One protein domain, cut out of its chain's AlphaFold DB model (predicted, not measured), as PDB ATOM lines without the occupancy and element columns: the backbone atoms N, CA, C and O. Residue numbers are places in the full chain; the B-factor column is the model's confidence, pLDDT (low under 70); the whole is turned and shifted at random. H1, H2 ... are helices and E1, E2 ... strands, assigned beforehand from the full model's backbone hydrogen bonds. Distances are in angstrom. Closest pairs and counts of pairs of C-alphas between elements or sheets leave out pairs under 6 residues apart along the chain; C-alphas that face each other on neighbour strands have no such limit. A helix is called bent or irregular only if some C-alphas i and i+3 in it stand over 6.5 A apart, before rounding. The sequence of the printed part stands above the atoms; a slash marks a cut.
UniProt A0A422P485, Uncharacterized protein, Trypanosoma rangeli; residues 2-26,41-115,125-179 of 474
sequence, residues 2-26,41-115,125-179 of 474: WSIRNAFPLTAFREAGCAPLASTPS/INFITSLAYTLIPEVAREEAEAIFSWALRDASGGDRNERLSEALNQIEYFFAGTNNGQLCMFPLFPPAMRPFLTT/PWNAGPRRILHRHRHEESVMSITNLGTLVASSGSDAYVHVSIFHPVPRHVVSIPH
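What this domain is: This is residues 2 to 26, 41 to 115 and 125 to 179 of the 474 residues of an uncharacterized protein of Trypanosoma rangeli (UniProt A0A422P485). Two strongly twisted sheets of four strands each, E1 E2 E3 E4 and E5 E6 E7 E8, lie face to face as a sandwich, with their strands nearly aligned. The helices H1 and H2 form a small corner at one end of the long axis, and in the long unnamed stretch of residues 2 to 26 a short pairing of residues 22 to 23 ties it to the edge strand E4. The printed part has 155 residues, with two named helices and eight named strands in the order E1 H1 H2 E2 E3 E4 E5 E6 E7 E8; both sheets are antiparallel in the orders just given. The class is mixed, helices and strands, with under half of the residues in named elements. The whole is compact, with a radius of gyration of the C-alphas of 15.7 A and spans of 49 by 35 by 25 A.

Where its parts are: Residues 2 to 26 hold no named element. E1, residues 44 to 52, begins at C-alpha 44 (236.590, 167.031, 253.808) and is 23.3 A long. H1 is residues 57 to 67, 15.0 A. H2 is residues 74 to 83, 15.0 A, neither bent nor irregular, but only just: C-alphas 75 and 78 are 6.4 A apart. E2 is residues 87 to 94, 22.7 A, E3 residues 98 to 104, and E4 residues 132 to 136. E5 is residues 143 to 149, E6 residues 152 to 157, E7 residues 161 to 166, and E8 residues 172 to 178, ending at C-alpha 178 (238.827, 186.471, 241.321).

How they stand to each other: In the first sheet N 48 and O 91 of the neighbour strands E1 and E2 are 3.0 A apart, N 100 and O 92 of the hairpin E2 and E3 are 2.8 A apart, and N 101 and O 132 of the neighbour strands E3 and E4 are 2.8 A apart, each within hydrogen-bond range. Residues 22 to 23 pair parallel with residues 135 to 136 of E4. H1 only grazes this sheet, with residues 60 to 67. H1 and H2 touch, about perpendicular at 77 degrees, closest at the C-alphas of Ala 60 and Ser 81, 5.5 A. H1 has 6 of 7 and H2 4 of 6 O i to N i+4 pairs within range. E5 E6 E7 E8 form a meander, each strand the antiparallel neighbour of the one before, with N 147 and O 154 at 2.9 A, N 155 and O 163 at 3.0 A, and N 164 and O 175 at 2.9 A. Between the sheets, the closest C-alphas of E1 and E5 are those of Ser 46 and Ser 145, 5.9 A, and of E4 and E8 those of Leu 134 and His 173, 7.5 A. H2 is apart from E5, for instance.

The domain as a whole: The C-alphas farthest apart, of Asp 75 and His 179, are 50.4 A from each other. Residues 27 to 40 are not printed, a gap of 23.1 A between C-alphas 26 and 41; residues 116 to 124, within the link E3 to E4, leave 10.3 A between C-alphas 115 and 125. Of the links printed whole, none is long. Mean pLDDT of the printed part is 80.2; 27 residues are under 70, among them 2 to 12 and 69 to 77.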
ATOM      1  N   TRP A   2     240.018 164.446 268.736       33.00
ATOM      2  CA  TRP A   2     239.307 164.125 267.481       33.00
ATOM      3  C   TRP A   2     240.037 163.138 266.549       33.00
ATOM      4  O   TRP A   2     239.535 162.774 265.494       33.00
ATOM      5  N   SER A   3     241.226 162.668 266.939       27.86
ATOM      6  CA  SER A   3     242.022 161.702 266.172       27.86
ATOM      7  C   SER A   3     241.708 160.236 266.496       27.86
ATOM      8  O   SER A   3     242.412 159.347 266.023       27.86
ATOM      9  N   ILE A   4     240.686 159.954 267.312       32.22
ATOM     10  CA  ILE A   4     240.296 158.583 267.657       32.22
ATOM     11  C   ILE A   4     238.971 158.265 266.954       32.22
ATOM     12  O   ILE A   4     237.903 158.462 267.509       32.22
ATOM     13  N   ARG A   5     239.096 157.779 265.710       36.75
ATOM     14  CA  ARG A   5     238.148 156.913 264.979       36.75
ATOM     15  C   ARG A   5     236.669 157.330 264.969       36.75
ATOM     16  O   ARG A   5     235.884 156.862 265.783       36.75
ATOM     17  N   ASN A   6     236.334 158.118 263.948       33.59
ATOM     18  CA  ASN A   6     235.113 158.135 263.125       33.59
ATOM     19  C   ASN A   6     234.888 159.588 262.720       33.59
ATOM     20  O   ASN A   6     234.568 160.426 263.557       33.59
ATOM     21  N   ALA A   7     235.131 159.899 261.445       46.66
ATOM     22  CA  ALA A   7     234.753 161.189 260.888       46.66
ATOM     23  C   ALA A   7     233.252 161.364 261.137       46.66
ATOM     24  O   ALA A   7     232.459 160.549 260.664       46.66
ATOM     25  N   PHE A   8     232.867 162.361 261.936       52.12
ATOM     26  CA  PHE A   8     231.459 162.679 262.118       52.12
ATOM     27  C   PHE A   8     230.852 162.914 260.730       52.12
ATOM     28  O   PHE A   8     231.436 163.676 259.948       52.12
ATOM     29  N   PRO A   9     229.722 162.274 260.386       58.19
ATOM     30  CA  PRO A   9     229.034 162.607 259.154       58.19
ATOM     31  C   PRO A   9     228.672 164.090 259.240       58.19
ATOM     32  O   PRO A   9     227.970 164.494 260.162       58.19
ATOM     33  N   LEU A  10     229.147 164.920 258.304       63.19
ATOM     34  CA  LEU A  10     228.755 166.339 258.257       63.19
ATOM     35  C   LEU A  10     227.224 166.487 258.168       63.19
ATOM     36  O   LEU A  10     226.671 167.483 258.627       63.19
ATOM     37  N   THR A  11     226.559 165.462 257.630       64.88
ATOM     38  CA  THR A  11     225.105 165.288 257.546       64.88
ATOM     39  C   THR A  11     224.421 165.041 258.892       64.88
ATOM     40  O   THR A  11     223.214 165.223 258.986       64.88
ATOM     41  N   ALA A  12     225.158 164.642 259.934       67.94
ATOM     42  CA  ALA A  12     224.609 164.441 261.273       67.94
ATOM     43  C   ALA A  12     224.381 165.771 262.011       67.94
ATOM     44  O   ALA A  12     223.557 165.837 262.918       67.94
ATOM     45  N   PHE A  13     225.078 166.846 261.620       70.81
ATOM     46  CA  PHE A  13     224.861 168.172 262.194       70.81
ATOM     47  C   PHE A  13     223.700 168.877 261.495       70.81
ATOM     48  O   PHE A  13     223.687 169.027 260.270       70.81
ATOM     49  N   ARG A  14     222.762 169.394 262.293       74.44
ATOM     50  CA  ARG A  14     221.664 170.235 261.806       74.44
ATOM     51  C   ARG A  14     222.219 171.458 261.074       74.44
ATOM     52  O   ARG A  14     223.097 172.140 261.596       74.44
ATOM     53  N   GLU A  15     221.684 171.767 259.896       74.50
ATOM     54  CA  GLU A  15     222.003 173.020 259.209       74.50
ATOM     55  C   GLU A  15     221.379 174.219 259.933       74.50
ATOM     56  O   GLU A  15     220.210 174.200 260.337       74.50
ATOM     57  N   ALA A  16     222.151 175.293 260.072       75.81
ATOM     58  CA  ALA A  16     221.609 176.606 260.354       75.81
ATOM     59  C   ALA A  16     220.700 176.952 259.175       75.81
ATOM     60  O   ALA A  16     221.161 176.968 258.039       75.81
ATOM     61  N   GLY A  17     219.415 177.222 259.410       69.38
ATOM     62  CA  GLY A  17     218.479 177.511 258.314       69.38
ATOM     63  C   GLY A  17     218.656 178.909 257.707       69.38
ATOM     64  O   GLY A  17     217.666 179.571 257.410       69.38
ATOM     65  N   CYS A  18     219.901 179.369 257.590       77.56
ATOM     66  CA  CYS A  18     220.333 180.548 256.859       77.56
ATOM     67  C   CYS A  18     220.976 180.094 255.543       77.56
ATOM     68  O   CYS A  18     221.717 179.112 255.519       77.56
ATOM     69  N   ALA A  19     220.739 180.840 254.466       84.50
ATOM     70  CA  ALA A  19     221.419 180.611 253.196       84.50
ATOM     71  C   ALA A  19     222.947 180.835 253.314       84.50
ATOM     72  O   ALA A  19     223.394 181.540 254.230       84.50
ATOM     73  N   PRO A  20     223.751 180.273 252.387       84.69
ATOM     74  CA  PRO A  20     225.168 180.614 252.257       84.69
ATOM     75  C   PRO A  20     225.368 182.131 252.145       84.69
ATOM     76  O   PRO A  20     224.586 182.801 251.475       84.69
ATOM     77  N   LEU A  21     226.419 182.679 252.765       87.62
ATOM     78  CA  LEU A  21     226.682 184.128 252.742       87.62
ATOM     79  C   LEU A  21     227.167 184.610 251.371       87.62
ATOM     80  O   LEU A  21     226.970 185.771 251.027       87.62
ATOM     81  N   ALA A  22     227.820 183.733 250.610       88.38
ATOM     82  CA  ALA A  22     228.220 183.994 249.236       88.38
ATOM     83  C   ALA A  22     228.321 182.703 248.428       88.38
ATOM     84  O   ALA A  22     228.405 181.592 248.963       88.38
ATOM     85  N   SER A  23     228.319 182.854 247.112       88.50
ATOM     86  CA  SER A  23     228.639 181.785 246.177       88.50
ATOM     87  C   SER A  23     229.440 182.357 245.018       88.50
ATOM     88  O   SER A  23     229.214 183.507 244.630       88.50
ATOM     89  N   THR A  24     230.365 181.574 244.472       84.88
ATOM     90  CA  THR A  24     231.027 181.907 243.209       84.88
ATOM     91  C   THR A  24     229.959 182.150 242.139       84.88
ATOM     92  O   THR A  24     229.053 181.319 242.005       84.88
ATOM     93  N   PRO A  25     230.020 183.272 241.395       78.19
ATOM     94  CA  PRO A  25     229.086 183.540 240.309       78.19
ATOM     95  C   PRO A  25     229.029 182.365 239.327       78.19
ATOM     96  O   PRO A  25     230.058 181.818 238.927       78.19
ATOM     97  N   SER A  26     227.818 181.964 238.947       70.56
ATOM     98  CA  SER A  26     227.625 180.955 237.910       70.56
ATOM     99  C   SER A  26     227.795 181.621 236.548       70.56
ATOM    100  O   SER A  26     226.986 182.471 236.189       70.56
ATOM    101  N   ILE A  41     228.253 161.651 249.680       54.38
ATOM    102  CA  ILE A  41     229.180 161.857 250.796       54.38
ATOM    103  C   ILE A  41     230.174 162.960 250.405       54.38
ATOM    104  O   ILE A  41     231.017 162.765 249.529       54.38
ATOM    105  N   ASN A  42     230.073 164.115 251.061       66.50
ATOM    106  CA  ASN A  42     231.012 165.214 250.869       66.50
ATOM    107  C   ASN A  42     232.286 164.911 251.659       66.50
ATOM    108  O   ASN A  42     232.251 164.774 252.886       66.50
ATOM    109  N   PHE A  43     233.408 164.793 250.956       74.81
ATOM    110  CA  PHE A  43     234.706 164.581 251.582       74.81
ATOM    111  C   PHE A  43     235.264 165.912 252.069       74.81
ATOM    112  O   PHE A  43     235.189 166.922 251.372       74.81
ATOM    113  N   ILE A  44     235.851 165.895 253.264       80.12
ATOM    114  CA  ILE A  44     236.590 167.031 253.808       80.12
ATOM    115  C   ILE A  44     237.941 167.109 253.095       80.12
ATOM    116  O   ILE A  44     238.711 166.149 253.123       80.12
ATOM    117  N   THR A  45     238.231 168.253 252.487       79.62
ATOM    118  CA  THR A  45     239.467 168.513 251.732       79.62
ATOM    119  C   THR A  45     240.403 169.460 252.469       79.62
ATOM    120  O   THR A  45     241.619 169.333 252.361       79.62
ATOM    121  N   SER A  46     239.852 170.371 253.270       77.62
ATOM    122  CA  SER A  46     240.615 171.327 254.068       77.62
ATOM    123  C   SER A  46     239.940 171.577 255.414       77.62
ATOM    124  O   SER A  46     238.723 171.456 255.553       77.62
ATOM    125  N   LEU A  47     240.748 171.896 256.429       83.00
ATOM    126  CA  LEU A  47     240.298 172.122 257.799       83.00
ATOM    127  C   LEU A  47     240.991 173.339 258.402       83.00
ATOM    128  O   LEU A  47     242.189 173.532 258.198       83.00
ATOM    129  N   ALA A  48     240.257 174.103 259.205       78.19
ATOM    130  CA  ALA A  48     240.822 175.131 260.070       78.19
ATOM    131  C   ALA A  48     240.095 175.166 261.417       78.19
ATOM    132  O   ALA A  48     238.980 174.665 261.564       78.19
ATOM    133  N   TYR A  49     240.746 175.756 262.412       84.44
ATOM    134  CA  TYR A  49     240.220 175.893 263.763       84.44
ATOM    135  C   TYR A  49     240.635 177.244 264.336       84.44
ATOM    136  O   TYR A  49     241.747 177.711 264.081       84.44
ATOM    137  N   THR A  50     239.752 177.853 265.118       80.50
ATOM    138  CA  THR A  50     240.048 179.041 265.923       80.50
ATOM    139  C   THR A  50     239.260 179.017 267.225       80.50
ATOM    140  O   THR A  50     238.204 178.390 267.311       80.50
ATOM    141  N   LEU A  51     239.781 179.717 268.224       81.69
ATOM    142  CA  LEU A  51     239.153 179.936 269.519       81.69
ATOM    143  C   LEU A  51     238.971 181.441 269.699       81.69
ATOM    144  O   LEU A  51     239.935 182.194 269.561       81.69
ATOM    145  N   ILE A  52     237.759 181.853 270.055       83.38
ATOM    146  CA  ILE A  52     237.490 183.173 270.616       83.38
ATOM    147  C   ILE A  52     237.539 183.013 272.143       83.38
ATOM    148  O   ILE A  52     236.650 182.363 272.703       83.38
ATOM    149  N   PRO A  53     238.608 183.494 272.807       78.00
ATOM    150  CA  PRO A  53     238.871 183.196 274.215       78.00
ATOM    151  C   PRO A  53     237.987 183.994 275.176       78.00
ATOM    152  O   PRO A  53     237.788 183.563 276.308       78.00
ATOM    153  N   GLU A  54     237.484 185.141 274.726       83.38
ATOM    154  CA  GLU A  54     236.631 186.045 275.488       83.38
ATOM    155  C   GLU A  54     235.494 186.481 274.570       83.38
ATOM    156  O   GLU A  54     235.744 187.033 273.501       83.38
ATOM    157  N   VAL A  55     234.263 186.174 274.966       86.38
ATOM    158  CA  VAL A  55     233.041 186.556 274.254       86.38
ATOM    159  C   VAL A  55     232.302 187.568 275.120       86.38
ATOM    160  O   VAL A  55     231.945 187.272 276.263       86.38
ATOM    161  N   ALA A  56     232.092 188.768 274.587       89.44
ATOM    162  CA  ALA A  56     231.318 189.801 275.265       89.44
ATOM    163  C   ALA A  56     229.830 189.417 275.335       89.44
ATOM    164  O   ALA A  56     229.333 188.604 274.551       89.44
ATOM    165  N   ARG A  57     229.079 190.031 276.256       88.44
ATOM    166  CA  ARG A  57     227.646 189.740 276.431       88.44
ATOM    167  C   ARG A  57     226.861 190.010 275.144       88.44
ATOM    168  O   ARG A  57     226.024 189.201 274.750       88.44
ATOM    169  N   GLU A  58     227.178 191.107 274.470       89.50
ATOM    170  CA  GLU A  58     226.565 191.521 273.208       89.50
ATOM    171  C   GLU A  58     226.907 190.542 272.069       89.50
ATOM    172  O   GLU A  58     226.066 190.230 271.223       89.50
ATOM    173  N   GLU A  59     228.130 190.005 272.065       90.56
ATOM    174  CA  GLU A  59     228.570 188.987 271.106       90.56
ATOM    175  C   GLU A  59     227.869 187.647 271.342       90.56
ATOM    176  O   GLU A  59     227.476 186.980 270.383       90.56
ATOM    177  N   ALA A  60     227.666 187.264 272.605       90.25
ATOM    178  CA  ALA A  60     226.939 186.053 272.969       90.25
ATOM    179  C   ALA A  60     225.487 186.108 272.477       90.25
ATOM    180  O   ALA A  60     225.021 185.173 271.821       90.25
ATOM    181  N   GLU A  61     224.795 187.228 272.708       88.00
ATOM    182  CA  GLU A  61     223.436 187.463 272.204       88.00
ATOM    183  C   GLU A  61     223.373 187.363 270.673       88.00
ATOM    184  O   GLU A  61     222.502 186.684 270.111       88.00
ATOM    185  N   ALA A  62     224.349 187.964 269.988       89.62
ATOM    186  CA  ALA A  62     224.484 187.863 268.544       89.62
ATOM    187  C   ALA A  62     224.708 186.413 268.076       89.62
ATOM    188  O   ALA A  62     224.074 185.992 267.105       89.62
ATOM    189  N   ILE A  63     225.531 185.620 268.770       90.06
ATOM    190  CA  ILE A  63     225.741 184.196 268.462       90.06
ATOM    191  C   ILE A  63     224.446 183.405 268.640       90.06
ATOM    192  O   ILE A  63     224.073 182.628 267.757       90.06
ATOM    193  N   PHE A  64     223.731 183.608 269.746       86.88
ATOM    194  CA  PHE A  64     222.493 182.883 270.022       86.88
ATOM    195  C   PHE A  64     221.430 183.130 268.957       86.88
ATOM    196  O   PHE A  64     220.775 182.174 268.547       86.88
ATOM    197  N   SER A  65     221.332 184.357 268.434       85.00
ATOM    198  CA  SER A  65     220.348 184.725 267.405       85.00
ATOM    199  C   SER A  65     220.379 183.836 266.152       85.00
ATOM    200  O   SER A  65     219.345 183.628 265.515       85.00
ATOM    201  N   TRP A  66     221.544 183.279 265.798       84.50
ATOM    202  CA  TRP A  66     221.689 182.396 264.638       84.50
ATOM    203  C   TRP A  66     222.051 180.954 265.003       84.50
ATOM    204  O   TRP A  66     221.754 180.047 264.220       84.50
ATOM    205  N   ALA A  67     222.684 180.722 266.154       82.56
ATOM    206  CA  ALA A  67     223.166 179.405 266.555       82.56
ATOM    207  C   ALA A  67     222.168 178.626 267.435       82.56
ATOM    208  O   ALA A  67     222.220 177.398 267.444       82.56
ATOM    209  N   LEU A  68     221.239 179.295 268.133       78.69
ATOM    210  CA  LEU A  68     220.236 178.672 269.008       78.69
ATOM    211  C   LEU A  68     218.834 179.201 268.671       78.69
ATOM    212  O   LEU A  68     218.440 180.280 269.095       78.69
ATOM    213  N   ARG A  69     218.052 178.426 267.909       60.75
ATOM    214  CA  ARG A  69     216.751 178.872 267.372       60.75
ATOM    215  C   ARG A  69     215.630 179.099 268.408       60.75
ATOM    216  O   ARG A  69     214.633 179.695 268.026       60.75
ATOM    217  N   ASP A  70     215.795 178.712 269.680       55.34
ATOM    218  CA  ASP A  70     214.696 178.681 270.671       55.34
ATOM    219  C   ASP A  70     215.056 179.261 272.064       55.34
ATOM    220  O   ASP A  70     214.476 178.880 273.082       55.34
ATOM    221  N   ALA A  71     216.016 180.188 272.160       53.06
ATOM    222  CA  ALA A  71     216.452 180.769 273.442       53.06
ATOM    223  C   ALA A  71     215.534 181.901 273.976       53.06
ATOM    224  O   ALA A  71     216.009 182.913 274.482       53.06
ATOM    225  N   SER A  72     214.207 181.780 273.860       46.62
ATOM    226  CA  SER A  72     213.262 182.805 274.330       46.62
ATOM    227  C   SER A  72     212.870 182.600 275.803       46.62
ATOM    228  O   SER A  72     211.877 181.956 276.130       46.62
ATOM    229  N   GLY A  73     213.646 183.173 276.727       51.62
ATOM    230  CA  GLY A  73     213.263 183.268 278.142       51.62
ATOM    231  C   GLY A  73     214.111 184.280 278.916       51.62
ATOM    232  O   GLY A  73     215.307 184.076 279.081       51.62
ATOM    233  N   GLY A  74     213.494 185.358 279.418       52.12
ATOM    234  CA  GLY A  74     214.195 186.532 279.970       52.12
ATOM    235  C   GLY A  74     215.170 186.255 281.125       52.12
ATOM    236  O   GLY A  74     216.267 186.796 281.116       52.12
ATOM    237  N   ASP A  75     214.828 185.363 282.062       51.94
ATOM    238  CA  ASP A  75     215.700 184.978 283.197       51.94
ATOM    239  C   ASP A  75     216.759 183.924 282.800       51.94
ATOM    240  O   ASP A  75     217.792 183.737 283.443       51.94
ATOM    241  N   ARG A  76     216.523 183.234 281.676       60.91
ATOM    242  CA  ARG A  76     217.470 182.288 281.074       60.91
ATOM    243  C   ARG A  76     218.599 183.023 280.349       60.91
ATOM    244  O   ARG A  76     219.696 182.486 280.302       60.91
ATOM    245  N   ASN A  77     218.345 184.227 279.834       68.81
ATOM    246  CA  ASN A  77     219.271 184.949 278.961       68.81
ATOM    247  C   ASN A  77     220.543 185.438 279.666       68.81
ATOM    248  O   ASN A  77     221.612 185.323 279.080       68.81
ATOM    249  N   GLU A  78     220.481 185.916 280.915       78.06
ATOM    250  CA  GLU A  78     221.693 186.423 281.586       78.06
ATOM    251  C   GLU A  78     222.685 185.301 281.902       78.06
ATOM    252  O   GLU A  78     223.841 185.351 281.484       78.06
ATOM    253  N   ARG A  79     222.211 184.228 282.548       82.88
ATOM    254  CA  ARG A  79     223.040 183.050 282.855       82.88
ATOM    255  C   ARG A  79     223.522 182.326 281.598       82.88
ATOM    256  O   ARG A  79     224.571 181.691 281.628       82.88
ATOM    257  N   LEU A  80     222.751 182.391 280.511       83.75
ATOM    258  CA  LEU A  80     223.130 181.842 279.211       83.75
ATOM    259  C   LEU A  80     224.285 182.637 278.590       83.75
ATOM    260  O   LEU A  80     225.256 182.033 278.143       83.75
ATOM    261  N   SER A  81     224.209 183.970 278.598       84.94
ATOM    262  CA  SER A  81     225.285 184.830 278.094       84.94
ATOM    263  C   SER A  81     226.558 184.699 278.929       84.94
ATOM    264  O   SER A  81     227.637 184.573 278.364       84.94
ATOM    265  N   GLU A  82     226.448 184.624 280.261       86.50
ATOM    266  CA  GLU A  82     227.599 184.367 281.144       86.50
ATOM    267  C   GLU A  82     228.246 182.994 280.896       86.50
ATOM    268  O   GLU A  82     229.459 182.829 281.043       86.50
ATOM    269  N   ALA A  83     227.448 181.995 280.511       87.31
ATOM    270  CA  ALA A  83     227.944 180.660 280.202       87.31
ATOM    271  C   ALA A  83     228.692 180.590 278.860       87.31
ATOM    272  O   ALA A  83     229.535 179.704 278.686       87.31
ATOM    273  N   LEU A  84     228.424 181.509 277.925       87.44
ATOM    274  CA  LEU A  84     229.159 181.638 276.667       87.44
ATOM    275  C   LEU A  84     230.305 182.641 276.819       87.44
ATOM    276  O   LEU A  84     230.306 183.698 276.208       87.44
ATOM    277  N   ASN A  85     231.295 182.288 277.632       84.00
ATOM    278  CA  ASN A  85     232.481 183.119 277.853       84.00
ATOM    279  C   ASN A  85     233.587 182.919 276.804       84.00
ATOM    280  O   ASN A  85     234.451 183.773 276.647       84.00
ATOM    281  N   GLN A  86     233.565 181.789 276.103       86.12
ATOM    282  CA  GLN A  86     234.492 181.428 275.037       86.12
ATOM    283  C   GLN A  86     233.751 180.574 274.010       86.12
ATOM    284  O   GLN A  86     232.786 179.885 274.351       86.12
ATOM    285  N   ILE A  87     234.221 180.554 272.768       84.69
ATOM    286  CA  ILE A  87     233.647 179.698 271.727       84.69
ATOM    287  C   ILE A  87     234.727 179.244 270.755       84.69
ATOM    288  O   ILE A  87     235.582 180.026 270.337       84.69
ATOM    289  N   GLU A  88     234.689 177.970 270.378       85.81
ATOM    290  CA  GLU A  88     235.564 177.455 269.329       85.81
ATOM    291  C   GLU A  88     234.803 177.389 268.009       85.81
ATOM    292  O   GLU A  88     233.617 177.063 267.975       85.81
ATOM    293  N   TYR A  89     235.495 177.653 266.906       82.19
ATOM    294  CA  TYR A  89     234.958 177.457 265.570       82.19
ATOM    295  C   TYR A  89     235.838 176.486 264.806       82.19
ATOM    296  O   TYR A  89     237.053 176.664 264.683       82.19
ATOM    297  N   PHE A  90     235.196 175.465 264.257       84.50
ATOM    298  CA  PHE A  90     235.805 174.553 263.309       84.50
ATOM    299  C   PHE A  90     235.312 174.884 261.906       84.50
ATOM    300  O   PHE A  90     234.125 175.136 261.699       84.50
ATOM    301  N   PHE A  91     236.220 174.864 260.938       83.62
ATOM    302  CA  PHE A  91     235.906 175.081 259.535       83.62
ATOM    303  C   PHE A  91     236.250 173.830 258.747       83.62
ATOM    304  O   PHE A  91     237.348 173.291 258.892       83.62
ATOM    305  N   ALA A  92     235.324 173.395 257.899       83.50
ATOM    306  CA  ALA A  92     235.540 172.289 256.985       83.50
ATOM    307  C   ALA A  92     235.238 172.736 255.561       83.50
ATOM    308  O   ALA A  92     234.109 173.110 255.242       83.50
ATOM    309  N   GLY A  93     236.263 172.687 254.723       84.62
ATOM    310  CA  GLY A  93     236.148 172.816 253.285       84.62
ATOM    311  C   GLY A  93     235.898 171.444 252.685       84.62
ATOM    312  O   GLY A  93     236.518 170.457 253.096       84.62
ATOM    313  N   THR A  94     234.965 171.369 251.749       83.56
ATOM    314  CA  THR A  94     234.563 170.114 251.117       83.56
ATOM    315  C   THR A  94     235.010 170.036 249.661       83.56
ATOM    316  O   THR A  94     235.281 171.039 248.999       83.56
ATOM    317  N   ASN A  95     235.017 168.817 249.127       82.75
ATOM    318  CA  ASN A  95     235.284 168.546 247.716       82.75
ATOM    319  C   ASN A  95     234.200 169.066 246.754       82.75
ATOM    320  O   ASN A  95     234.430 169.079 245.554       82.75
ATOM    321  N   ASN A  96     233.029 169.464 247.260       83.69
ATOM    322  CA  ASN A  96     231.951 170.079 246.478       83.69
ATOM    323  C   ASN A  96     231.859 171.607 246.670       83.69
ATOM    324  O   ASN A  96     230.826 172.205 246.361       83.69
ATOM    325  N   GLY A  97     232.904 172.214 247.237       86.56
ATOM    326  CA  GLY A  97     233.079 173.664 247.268       86.56
ATOM    327  C   GLY A  97     232.440 174.372 248.452       86.56
ATOM    328  O   GLY A  97     232.430 175.596 248.497       86.56
ATOM    329  N   GLN A  98     231.903 173.654 249.436       89.25
ATOM    330  CA  GLN A  98     231.291 174.277 250.608       89.25
ATOM    331  C   GLN A  98     232.346 174.561 251.679       89.25
ATOM    332  O   GLN A  98     233.021 173.644 252.147       89.25
ATOM    333  N   LEU A  99     232.430 175.814 252.137       91.81
ATOM    334  CA  LEU A  99     233.055 176.125 253.421       91.81
ATOM    335  C   LEU A  99     231.988 176.088 254.517       91.81
ATOM    336  O   LEU A  99     231.154 176.990 254.638       91.81
ATOM    337  N   CYS A 100     232.033 175.042 255.332       88.62
ATOM    338  CA  CYS A 100     231.172 174.875 256.493       88.62
ATOM    339  C   CYS A 100     231.864 175.398 257.756       88.62
ATOM    340  O   CYS A 100     233.051 175.163 257.961       88.62
ATOM    341  N   MET A 101     231.098 176.047 258.624       88.06
ATOM    342  CA  MET A 101     231.493 176.490 259.955       88.06
ATOM    343  C   MET A 101     230.667 175.753 261.009       88.06
ATOM    344  O   MET A 101     229.447 175.629 260.879       88.06
ATOM    345  N   PHE A 102     231.337 175.321 262.073       85.38
ATOM    346  CA  PHE A 102     230.751 174.618 263.207       85.38
ATOM    347  C   PHE A 102     231.135 175.350 264.496       85.38
ATOM    348  O   PHE A 102     232.310 175.309 264.876       85.38
ATOM    349  N   PRO A 103     230.189 176.030 265.164       84.62
ATOM    350  CA  PRO A 103     230.423 176.546 266.503       84.62
ATOM    351  C   PRO A 103     230.452 175.387 267.507       84.62
ATOM    352  O   PRO A 103     229.550 174.547 267.526       84.62
ATOM    353  N   LEU A 104     231.474 175.345 268.355       83.38
ATOM    354  CA  LEU A 104     231.581 174.429 269.483       83.38
ATOM    355  C   LEU A 104     231.420 175.230 270.770       83.38
ATOM    356  O   LEU A 104     232.266 176.049 271.138       83.38
ATOM    357  N   PHE A 105     230.311 174.984 271.451       83.62
ATOM    358  CA  PHE A 105     229.978 175.655 272.693       83.62
ATOM    359  C   PHE A 105     230.823 175.120 273.861       83.62
ATOM    360  O   PHE A 105     231.198 173.938 273.884       83.62
ATOM    361  N   PRO A 106     231.126 175.963 274.860       83.12
ATOM    362  CA  PRO A 106     231.896 175.549 276.022       83.12
ATOM    363  C   PRO A 106     231.080 174.615 276.937       83.12
ATOM    364  O   PRO A 106     229.849 174.667 276.944       83.12
ATOM    365  N   PRO A 107     231.741 173.800 277.786       82.56
ATOM    366  CA  PRO A 107     231.107 172.961 278.815       82.56
ATOM    367  C   PRO A 107     230.017 173.656 279.643       82.56
ATOM    368  O   PRO A 107     229.004 173.035 279.964       82.56
ATOM    369  N   ALA A 108     230.204 174.942 279.952       84.50
ATOM    370  CA  ALA A 108     229.265 175.748 280.727       84.50
ATOM    371  C   ALA A 108     227.895 175.919 280.047       84.50
ATOM    372  O   ALA A 108     226.893 176.072 280.738       84.50
ATOM    373  N   MET A 109     227.824 175.807 278.716       84.19
ATOM    374  CA  MET A 109     226.574 175.908 277.956       84.19
ATOM    375  C   MET A 109     225.706 174.645 278.034       84.19
ATOM    376  O   MET A 109     224.532 174.673 277.667       84.19
ATOM    377  N   ARG A 110     226.246 173.529 278.539       82.12
ATOM    378  CA  ARG A 110     225.555 172.230 278.594       82.12
ATOM    379  C   ARG A 110     224.151 172.264 279.219       82.12
ATOM    380  O   ARG A 110     223.278 171.609 278.660       82.12
ATOM    381  N   PRO A 111     223.883 172.987 280.326       82.06
ATOM    382  CA  PRO A 111     222.544 173.041 280.924       82.06
ATOM    383  C   PRO A 111     221.487 173.701 280.028       82.06
ATOM    384  O   PRO A 111     220.290 173.536 280.262       82.06
ATOM    385  N   PHE A 112     221.922 174.464 279.024       79.50
ATOM    386  CA  PHE A 112     221.056 175.242 278.143       79.50
ATOM    387  C   PHE A 112     220.864 174.592 276.770       79.50
ATOM    388  O   PHE A 112     219.857 174.842 276.110       79.50
ATOM    389  N   LEU A 113     221.797 173.733 276.354       75.81
ATOM    390  CA  LEU A 113     221.707 172.954 275.122       75.81
ATOM    391  C   LEU A 113     220.878 171.688 275.387       75.81
ATOM    392  O   LEU A 113     221.399 170.651 275.790       75.81
ATOM    393  N   THR A 114     219.560 171.768 275.209       64.56
ATOM    394  CA  THR A 114     218.686 170.593 275.313       64.56
ATOM    395  C   THR A 114     218.875 169.685 274.098       64.56
ATOM    396  O   THR A 114     218.439 170.030 273.001       64.56
ATOM    397  N   THR A 115     219.462 168.501 274.281       54.12
ATOM    398  CA  THR A 115     219.262 167.386 273.341       54.12
ATOM    399  C   THR A 115     217.814 166.907 273.462       54.12
ATOM    400  O   THR A 115     217.380 166.646 274.591       54.12
ATOM    401  N   PRO A 125     228.587 165.392 268.961       67.00
ATOM    402  CA  PRO A 125     228.979 166.014 270.218       67.00
ATOM    403  C   PRO A 125     227.874 166.943 270.732       67.00
ATOM    404  O   PRO A 125     227.422 167.826 270.010       67.00
ATOM    405  N   TRP A 126     227.490 166.787 272.001       70.31
ATOM    406  CA  TRP A 126     226.435 167.586 272.644       70.31
ATOM    407  C   TRP A 126     226.673 169.104 272.557       70.31
ATOM    408  O   TRP A 126     225.736 169.889 272.668       70.31
ATOM    409  N   ASN A 127     227.933 169.517 272.406       71.19
ATOM    410  CA  ASN A 127     228.350 170.910 272.375       71.19
ATOM    411  C   ASN A 127     228.510 171.476 270.965       71.19
ATOM    412  O   ASN A 127     228.885 172.638 270.821       71.19
ATOM    413  N   ALA A 128     228.271 170.678 269.928       72.88
ATOM    414  CA  ALA A 128     228.327 171.168 268.568       72.88
ATOM    415  C   ALA A 128     227.014 171.863 268.204       72.88
ATOM    416  O   ALA A 128     225.945 171.253 268.206       72.88
ATOM    417  N   GLY A 129     227.105 173.153 267.898       74.50
ATOM    418  CA  GLY A 129     225.983 173.915 267.376       74.50
ATOM    419  C   GLY A 129     225.668 173.578 265.915       74.50
ATOM    420  O   GLY A 129     226.323 172.730 265.298       74.50
ATOM    421  N   PRO A 130     224.654 174.242 265.335       80.00
ATOM    422  CA  PRO A 130     224.252 173.984 263.963       80.00
ATOM    423  C   PRO A 130     225.372 174.338 262.979       80.00
ATOM    424  O   PRO A 130     226.039 175.369 263.097       80.00
ATOM    425  N   ARG A 131     225.538 173.492 261.962       84.94
ATOM    426  CA  ARG A 131     226.446 173.714 260.835       84.94
ATOM    427  C   ARG A 131     225.951 174.893 260.006       84.94
ATOM    428  O   ARG A 131     224.821 174.866 259.529       84.94
ATOM    429  N   ARG A 132     226.799 175.884 259.737       88.06
ATOM    430  CA  ARG A 132     226.490 176.991 258.817       88.06
ATOM    431  C   ARG A 132     227.377 176.925 257.583       88.06
ATOM    432  O   ARG A 132     228.583 176.752 257.706       88.06
ATOM    433  N   ILE A 133     226.807 177.126 256.400       90.69
ATOM    434  CA  ILE A 133     227.595 177.317 255.178       90.69
ATOM    435  C   ILE A 133     227.980 178.798 255.104       90.69
ATOM    436  O   ILE A 133     227.103 179.660 255.044       90.69
ATOM    437  N   LEU A 134     229.279 179.106 255.142       91.56
ATOM    438  CA  LEU A 134     229.760 180.484 255.023       91.56
ATOM    439  C   LEU A 134     229.761 180.918 253.566       91.56
ATOM    440  O   LEU A 134     229.092 181.880 253.218       91.56
ATOM    441  N   HIS A 135     230.436 180.186 252.693       91.81
ATOM    442  CA  HIS A 135     230.409 180.457 251.260       91.81
ATOM    443  C   HIS A 135     230.597 179.173 250.459       91.81
ATOM    444  O   HIS A 135     230.992 178.132 250.994       91.81
ATOM    445  N   ARG A 136     230.241 179.253 249.178       91.94
ATOM    446  CA  ARG A 136     230.233 178.135 248.241       91.94
ATOM    447  C   ARG A 136     231.077 178.483 247.013       91.94
ATOM    448  O   ARG A 136     230.680 179.333 246.223       91.94
ATOM    449  N   HIS A 137     232.202 177.803 246.855       91.19
ATOM    450  CA  HIS A 137     232.945 177.753 245.600       91.19
ATOM    451  C   HIS A 137     232.096 177.080 244.510       91.19
ATOM    452  O   HIS A 137     231.060 176.476 244.807       91.19
ATOM    453  N   ARG A 138     232.495 177.199 243.240       85.25
ATOM    454  CA  ARG A 138     231.741 176.619 242.112       85.25
ATOM    455  C   ARG A 138     231.412 175.136 242.361       85.25
ATOM    456  O   ARG A 138     232.170 174.414 243.005       85.25
ATOM    457  N   HIS A 139     230.254 174.693 241.871       69.25
ATOM    458  CA  HIS A 139     229.806 173.313 242.059       69.25
ATOM    459  C   HIS A 139     230.866 172.319 241.554       69.25
ATOM    460  O   HIS A 139     231.414 172.523 240.475       69.25
ATOM    461  N   GLU A 140     231.138 171.280 242.351       75.62
ATOM    462  CA  GLU A 140     232.181 170.256 242.129       75.62
ATOM    463  C   GLU A 140     233.643 170.724 242.253       75.62
ATOM    464  O   GLU A 140     234.551 169.901 242.143       75.62
ATOM    465  N   GLU A 141     233.896 172.000 242.555       84.94
ATOM    466  CA  GLU A 141     235.251 172.494 242.812       84.94
ATOM    467  C   GLU A 141     235.609 172.342 244.293       84.94
ATOM    468  O   GLU A 141     234.826 172.664 245.182       84.94
ATOM    469  N   SER A 142     236.810 171.850 244.586       86.06
ATOM    470  CA  SER A 142     237.236 171.572 245.958       86.06
ATOM    471  C   SER A 142     237.682 172.845 246.675       86.06
ATOM    472  O   SER A 142     238.406 173.663 246.107       86.06
ATOM    473  N   VAL A 143     237.357 172.968 247.966       88.62
ATOM    474  CA  VAL A 143     237.995 173.965 248.838       88.62
ATOM    475  C   VAL A 143     239.426 173.512 249.139       88.62
ATOM    476  O   VAL A 143     239.641 172.523 249.848       88.62
ATOM    477  N   MET A 144     240.407 174.223 248.592       87.19
ATOM    478  CA  MET A 144     241.822 173.838 248.585       87.19
ATOM    479  C   MET A 144     242.582 174.317 249.821       87.19
ATOM    480  O   MET A 144     243.432 173.593 250.337       87.19
ATOM    481  N   SER A 145     242.275 175.514 250.318       87.44
ATOM    482  CA  SER A 145     242.940 176.095 251.486       87.44
ATOM    483  C   SER A 145     241.956 176.892 252.321       87.44
ATOM    484  O   SER A 145     241.079 177.562 251.782       87.44
ATOM    485  N   ILE A 146     242.149 176.864 253.639       87.50
ATOM    486  CA  ILE A 146     241.427 177.694 254.606       87.50
ATOM    487  C   ILE A 146     242.463 178.347 255.512       87.50
ATOM    488  O   ILE A 146     243.398 177.694 255.970       87.50
ATOM    489  N   THR A 147     242.303 179.635 255.777       90.19
ATOM    490  CA  THR A 147     243.121 180.377 256.736       90.19
ATOM    491  C   THR A 147     242.229 181.320 257.532       90.19
ATOM    492  O   THR A 147     241.146 181.694 257.084       90.19
ATOM    493  N   ASN A 148     242.653 181.665 258.739       87.06
ATOM    494  CA  ASN A 148     241.917 182.529 259.643       87.06
ATOM    495  C   ASN A 148     242.849 183.559 260.285       87.06
ATOM    496  O   ASN A 148     244.044 183.324 260.465       87.06
ATOM    497  N   LEU A 149     242.284 184.718 260.610       85.56
ATOM    498  CA  LEU A 149     242.969 185.802 261.304       85.56
ATOM    499  C   LEU A 149     241.940 186.540 262.161       85.56
ATOM    500  O   LEU A 149     241.018 187.154 261.626       85.56
ATOM    501  N   GLY A 150     242.075 186.447 263.484       86.81
ATOM    502  CA  GLY A 150     241.065 186.970 264.406       86.81
ATOM    503  C   GLY A 150     239.686 186.365 264.123       86.81
ATOM    504  O   GLY A 150     239.522 185.146 264.164       86.81
ATOM    505  N   THR A 151     238.714 187.219 263.798       90.00
ATOM    506  CA  THR A 151     237.315 186.865 263.484       90.00
ATOM    507  C   THR A 151     237.044 186.655 261.991       90.00
ATOM    508  O   THR A 151     235.894 186.471 261.577       90.00
ATOM    509  N   LEU A 152     238.094 186.671 261.165       92.88
ATOM    510  CA  LEU A 152     238.011 186.463 259.726       92.88
ATOM    511  C   LEU A 152     238.426 185.051 259.340       92.88
ATOM    512  O   LEU A 152     239.364 184.473 259.893       92.88
ATOM    513  N   VAL A 153     237.761 184.533 258.316       94.31
ATOM    514  CA  VAL A 153     238.129 183.302 257.626       94.31
ATOM    515  C   VAL A 153     238.173 183.565 256.131       94.31
ATOM    516  O   VAL A 153     237.297 184.234 255.575       94.31
ATOM    517  N   ALA A 154     239.199 183.034 255.482       95.69
ATOM    518  CA  ALA A 154     239.317 183.024 254.039       95.69
ATOM    519  C   ALA A 154     239.463 181.590 253.536       95.69
ATOM    520  O   ALA A 154     240.178 180.789 254.144       95.69
ATOM    521  N   SER A 155     238.826 181.280 252.409       95.88
ATOM    522  CA  SER A 155     239.082 180.035 251.690       95.88
ATOM    523  C   SER A 155     239.313 180.258 250.210       95.88
ATOM    524  O   SER A 155     238.859 181.242 249.623       95.88
ATOM    525  N   SER A 156     240.061 179.332 249.620       94.25
ATOM    526  CA  SER A 156     240.322 179.284 248.190       94.25
ATOM    527  C   SER A 156     239.856 177.969 247.599       94.25
ATOM    528  O   SER A 156     239.900 176.930 248.264       94.25
ATOM    529  N   GLY A 157     239.454 178.018 246.334       86.44
ATOM    530  CA  GLY A 157     239.033 176.854 245.572       86.44
ATOM    531  C   GLY A 157     239.799 176.700 244.265       86.44
ATOM    532  O   GLY A 157     240.544 177.586 243.827       86.44
ATOM    533  N   SER A 158     239.590 175.556 243.621       86.88
ATOM    534  CA  SER A 158     240.019 175.311 242.241       86.88
ATOM    535  C   SER A 158     239.228 176.131 241.212       86.88
ATOM    536  O   SER A 158     239.675 176.293 240.082       86.88
ATOM    537  N   ASP A 159     238.135 176.773 241.636       89.00
ATOM    538  CA  ASP A 159     237.351 177.725 240.845       89.00
ATOM    539  C   ASP A 159     238.037 179.081 240.607       89.00
ATOM    540  O   ASP A 159     237.441 179.966 239.998       89.00
ATOM    541  N   ALA A 160     239.279 179.245 241.075       89.50
ATOM    542  CA  ALA A 160     240.046 180.483 240.998       89.50
ATOM    543  C   ALA A 160     239.379 181.665 241.726       89.50
ATOM    544  O   ALA A 160     239.583 182.822 241.366       89.50
ATOM    545  N   TYR A 161     238.624 181.397 242.794       92.75
ATOM    546  CA  TYR A 161     238.135 182.427 243.706       92.75
ATOM    547  C   TYR A 161     238.721 182.271 245.106       92.75
ATOM    548  O   TYR A 161     239.014 181.173 245.589       92.75
ATOM    549  N   VAL A 162     238.874 183.415 245.769       95.25
ATOM    550  CA  VAL A 162     239.127 183.501 247.205       95.25
ATOM    551  C   VAL A 162     237.963 184.235 247.844       95.25
ATOM    552  O   VAL A 162     237.678 185.368 247.464       95.25
ATOM    553  N   HIS A 163     237.308 183.612 248.815       96.81
ATOM    554  CA  HIS A 163     236.250 184.244 249.597       96.81
ATOM    555  C   HIS A 163     236.779 184.619 250.972       96.81
ATOM    556  O   HIS A 163     237.526 183.857 251.581       96.81
ATOM    557  N   VAL A 164     236.353 185.774 251.477       96.31
ATOM    558  CA  VAL A 164     236.670 186.254 252.824       96.31
ATOM    559  C   VAL A 164     235.363 186.530 253.551       96.31
ATOM    560  O   VAL A 164     234.437 187.131 253.004       96.31
ATOM    561  N   SER A 165     235.242 186.063 254.787       96.62
ATOM    562  CA  SER A 165     234.045 186.241 255.606       96.62
ATOM    563  C   SER A 165     234.424 186.512 257.057       96.62
ATOM    564  O   SER A 165     235.379 185.943 257.578       96.62
ATOM    565  N   ILE A 166     233.647 187.363 257.714       94.50
ATOM    566  CA  ILE A 166     233.613 187.465 259.171       94.50
ATOM    567  C   ILE A 166     232.765 186.294 259.659       94.50
ATOM    568  O   ILE A 166     231.668 186.080 259.141       94.50
ATOM    569  N   PHE A 167     233.263 185.515 260.613       92.56
ATOM    570  CA  PHE A 167     232.535 184.364 261.161       92.56
ATOM    571  C   PHE A 167     232.001 184.607 262.582       92.56
ATOM    572  O   PHE A 167     231.151 183.852 263.050       92.56
ATOM    573  N   HIS A 168     232.475 185.661 263.251       90.31
ATOM    574  CA  HIS A 168     232.136 186.011 264.629       90.31
ATOM    575  C   HIS A 168     231.988 187.538 264.790       90.31
ATOM    576  O   HIS A 168     232.764 188.270 264.176       90.31
ATOM    577  N   PRO A 169     231.046 188.028 265.622       91.81
ATOM    578  CA  PRO A 169     229.983 187.265 266.294       91.81
ATOM    579  C   PRO A 169     228.812 186.930 265.353       91.81
ATOM    580  O   PRO A 169     228.138 185.911 265.524       91.81
ATOM    581  N   VAL A 170     228.609 187.748 264.313       91.69
ATOM    582  CA  VAL A 170     227.592 187.550 263.271       91.69
ATOM    583  C   VAL A 170     228.275 187.202 261.948       91.69
ATOM    584  O   VAL A 170     229.010 188.032 261.408       91.69
ATOM    585  N   PRO A 171     228.031 186.004 261.387       93.12
ATOM    586  CA  PRO A 171     228.618 185.618 260.115       93.12
ATOM    587  C   PRO A 171     228.192 186.545 258.966       93.12
ATOM    588  O   PRO A 171     226.999 186.664 258.673       93.12
ATOM    589  N   ARG A 172     229.162 187.156 258.279       93.88
ATOM    590  CA  ARG A 172     228.958 188.062 257.136       93.88
ATOM    591  C   ARG A 172     230.032 187.839 256.074       93.88
ATOM    592  O   ARG A 172     231.214 187.747 256.392       93.88
ATOM    593  N   HIS A 173     229.640 187.795 254.806       95.12
ATOM    594  CA  HIS A 173     230.602 187.792 253.706       95.12
ATOM    595  C   HIS A 173     231.214 189.186 253.514       95.12
ATOM    596  O   HIS A 173     230.495 190.180 253.569       95.12
ATOM    597  N   VAL A 174     232.526 189.250 253.282       93.88
ATOM    598  CA  VAL A 174     233.251 190.504 253.037       93.88
ATOM    599  C   VAL A 174     233.494 190.677 251.543       93.88
ATOM    600  O   VAL A 174     232.990 191.616 250.941       93.88
ATOM    601  N   VAL A 175     234.250 189.765 250.925       93.31
ATOM    602  CA  VAL A 175     234.720 189.937 249.547       93.31
ATOM    603  C   VAL A 175     235.012 188.604 248.860       93.31
ATOM    604  O   VAL A 175     235.494 187.664 249.491       93.31
ATOM    605  N   SER A 176     234.764 188.567 247.548       94.50
ATOM    606  CA  SER A 176     235.199 187.508 246.632       94.50
ATOM    607  C   SER A 176     236.253 188.073 245.678       94.50
ATOM    608  O   SER A 176     235.976 189.024 244.947       94.50
ATOM    609  N   ILE A 177     237.451 187.494 245.676       90.81
ATOM    610  CA  ILE A 177     238.594 187.942 244.875       90.81
ATOM    611  C   ILE A 177     238.820 186.939 243.732       90.81
ATOM    612  O   ILE A 177     239.257 185.810 244.000       90.81
ATOM    613  N   PRO A 178     238.558 187.318 242.469       89.56
ATOM    614  CA  PRO A 178     238.827 186.471 241.321       89.56
ATOM    615  C   PRO A 178     240.333 186.376 241.073       89.56
ATOM    616  O   PRO A 178     241.080 187.351 241.190       89.56
ATOM    617  N   HIS A 179     240.776 185.185 240.707       86.06
ATOM    618  CA  HIS A 179     242.143 184.880 240.333       86.06
ATOM    619  C   HIS A 179     242.184 184.369 238.896       86.06
ATOM    620  O   HIS A 179     241.216 183.795 238.404       86.06
TER     621      HIS A 179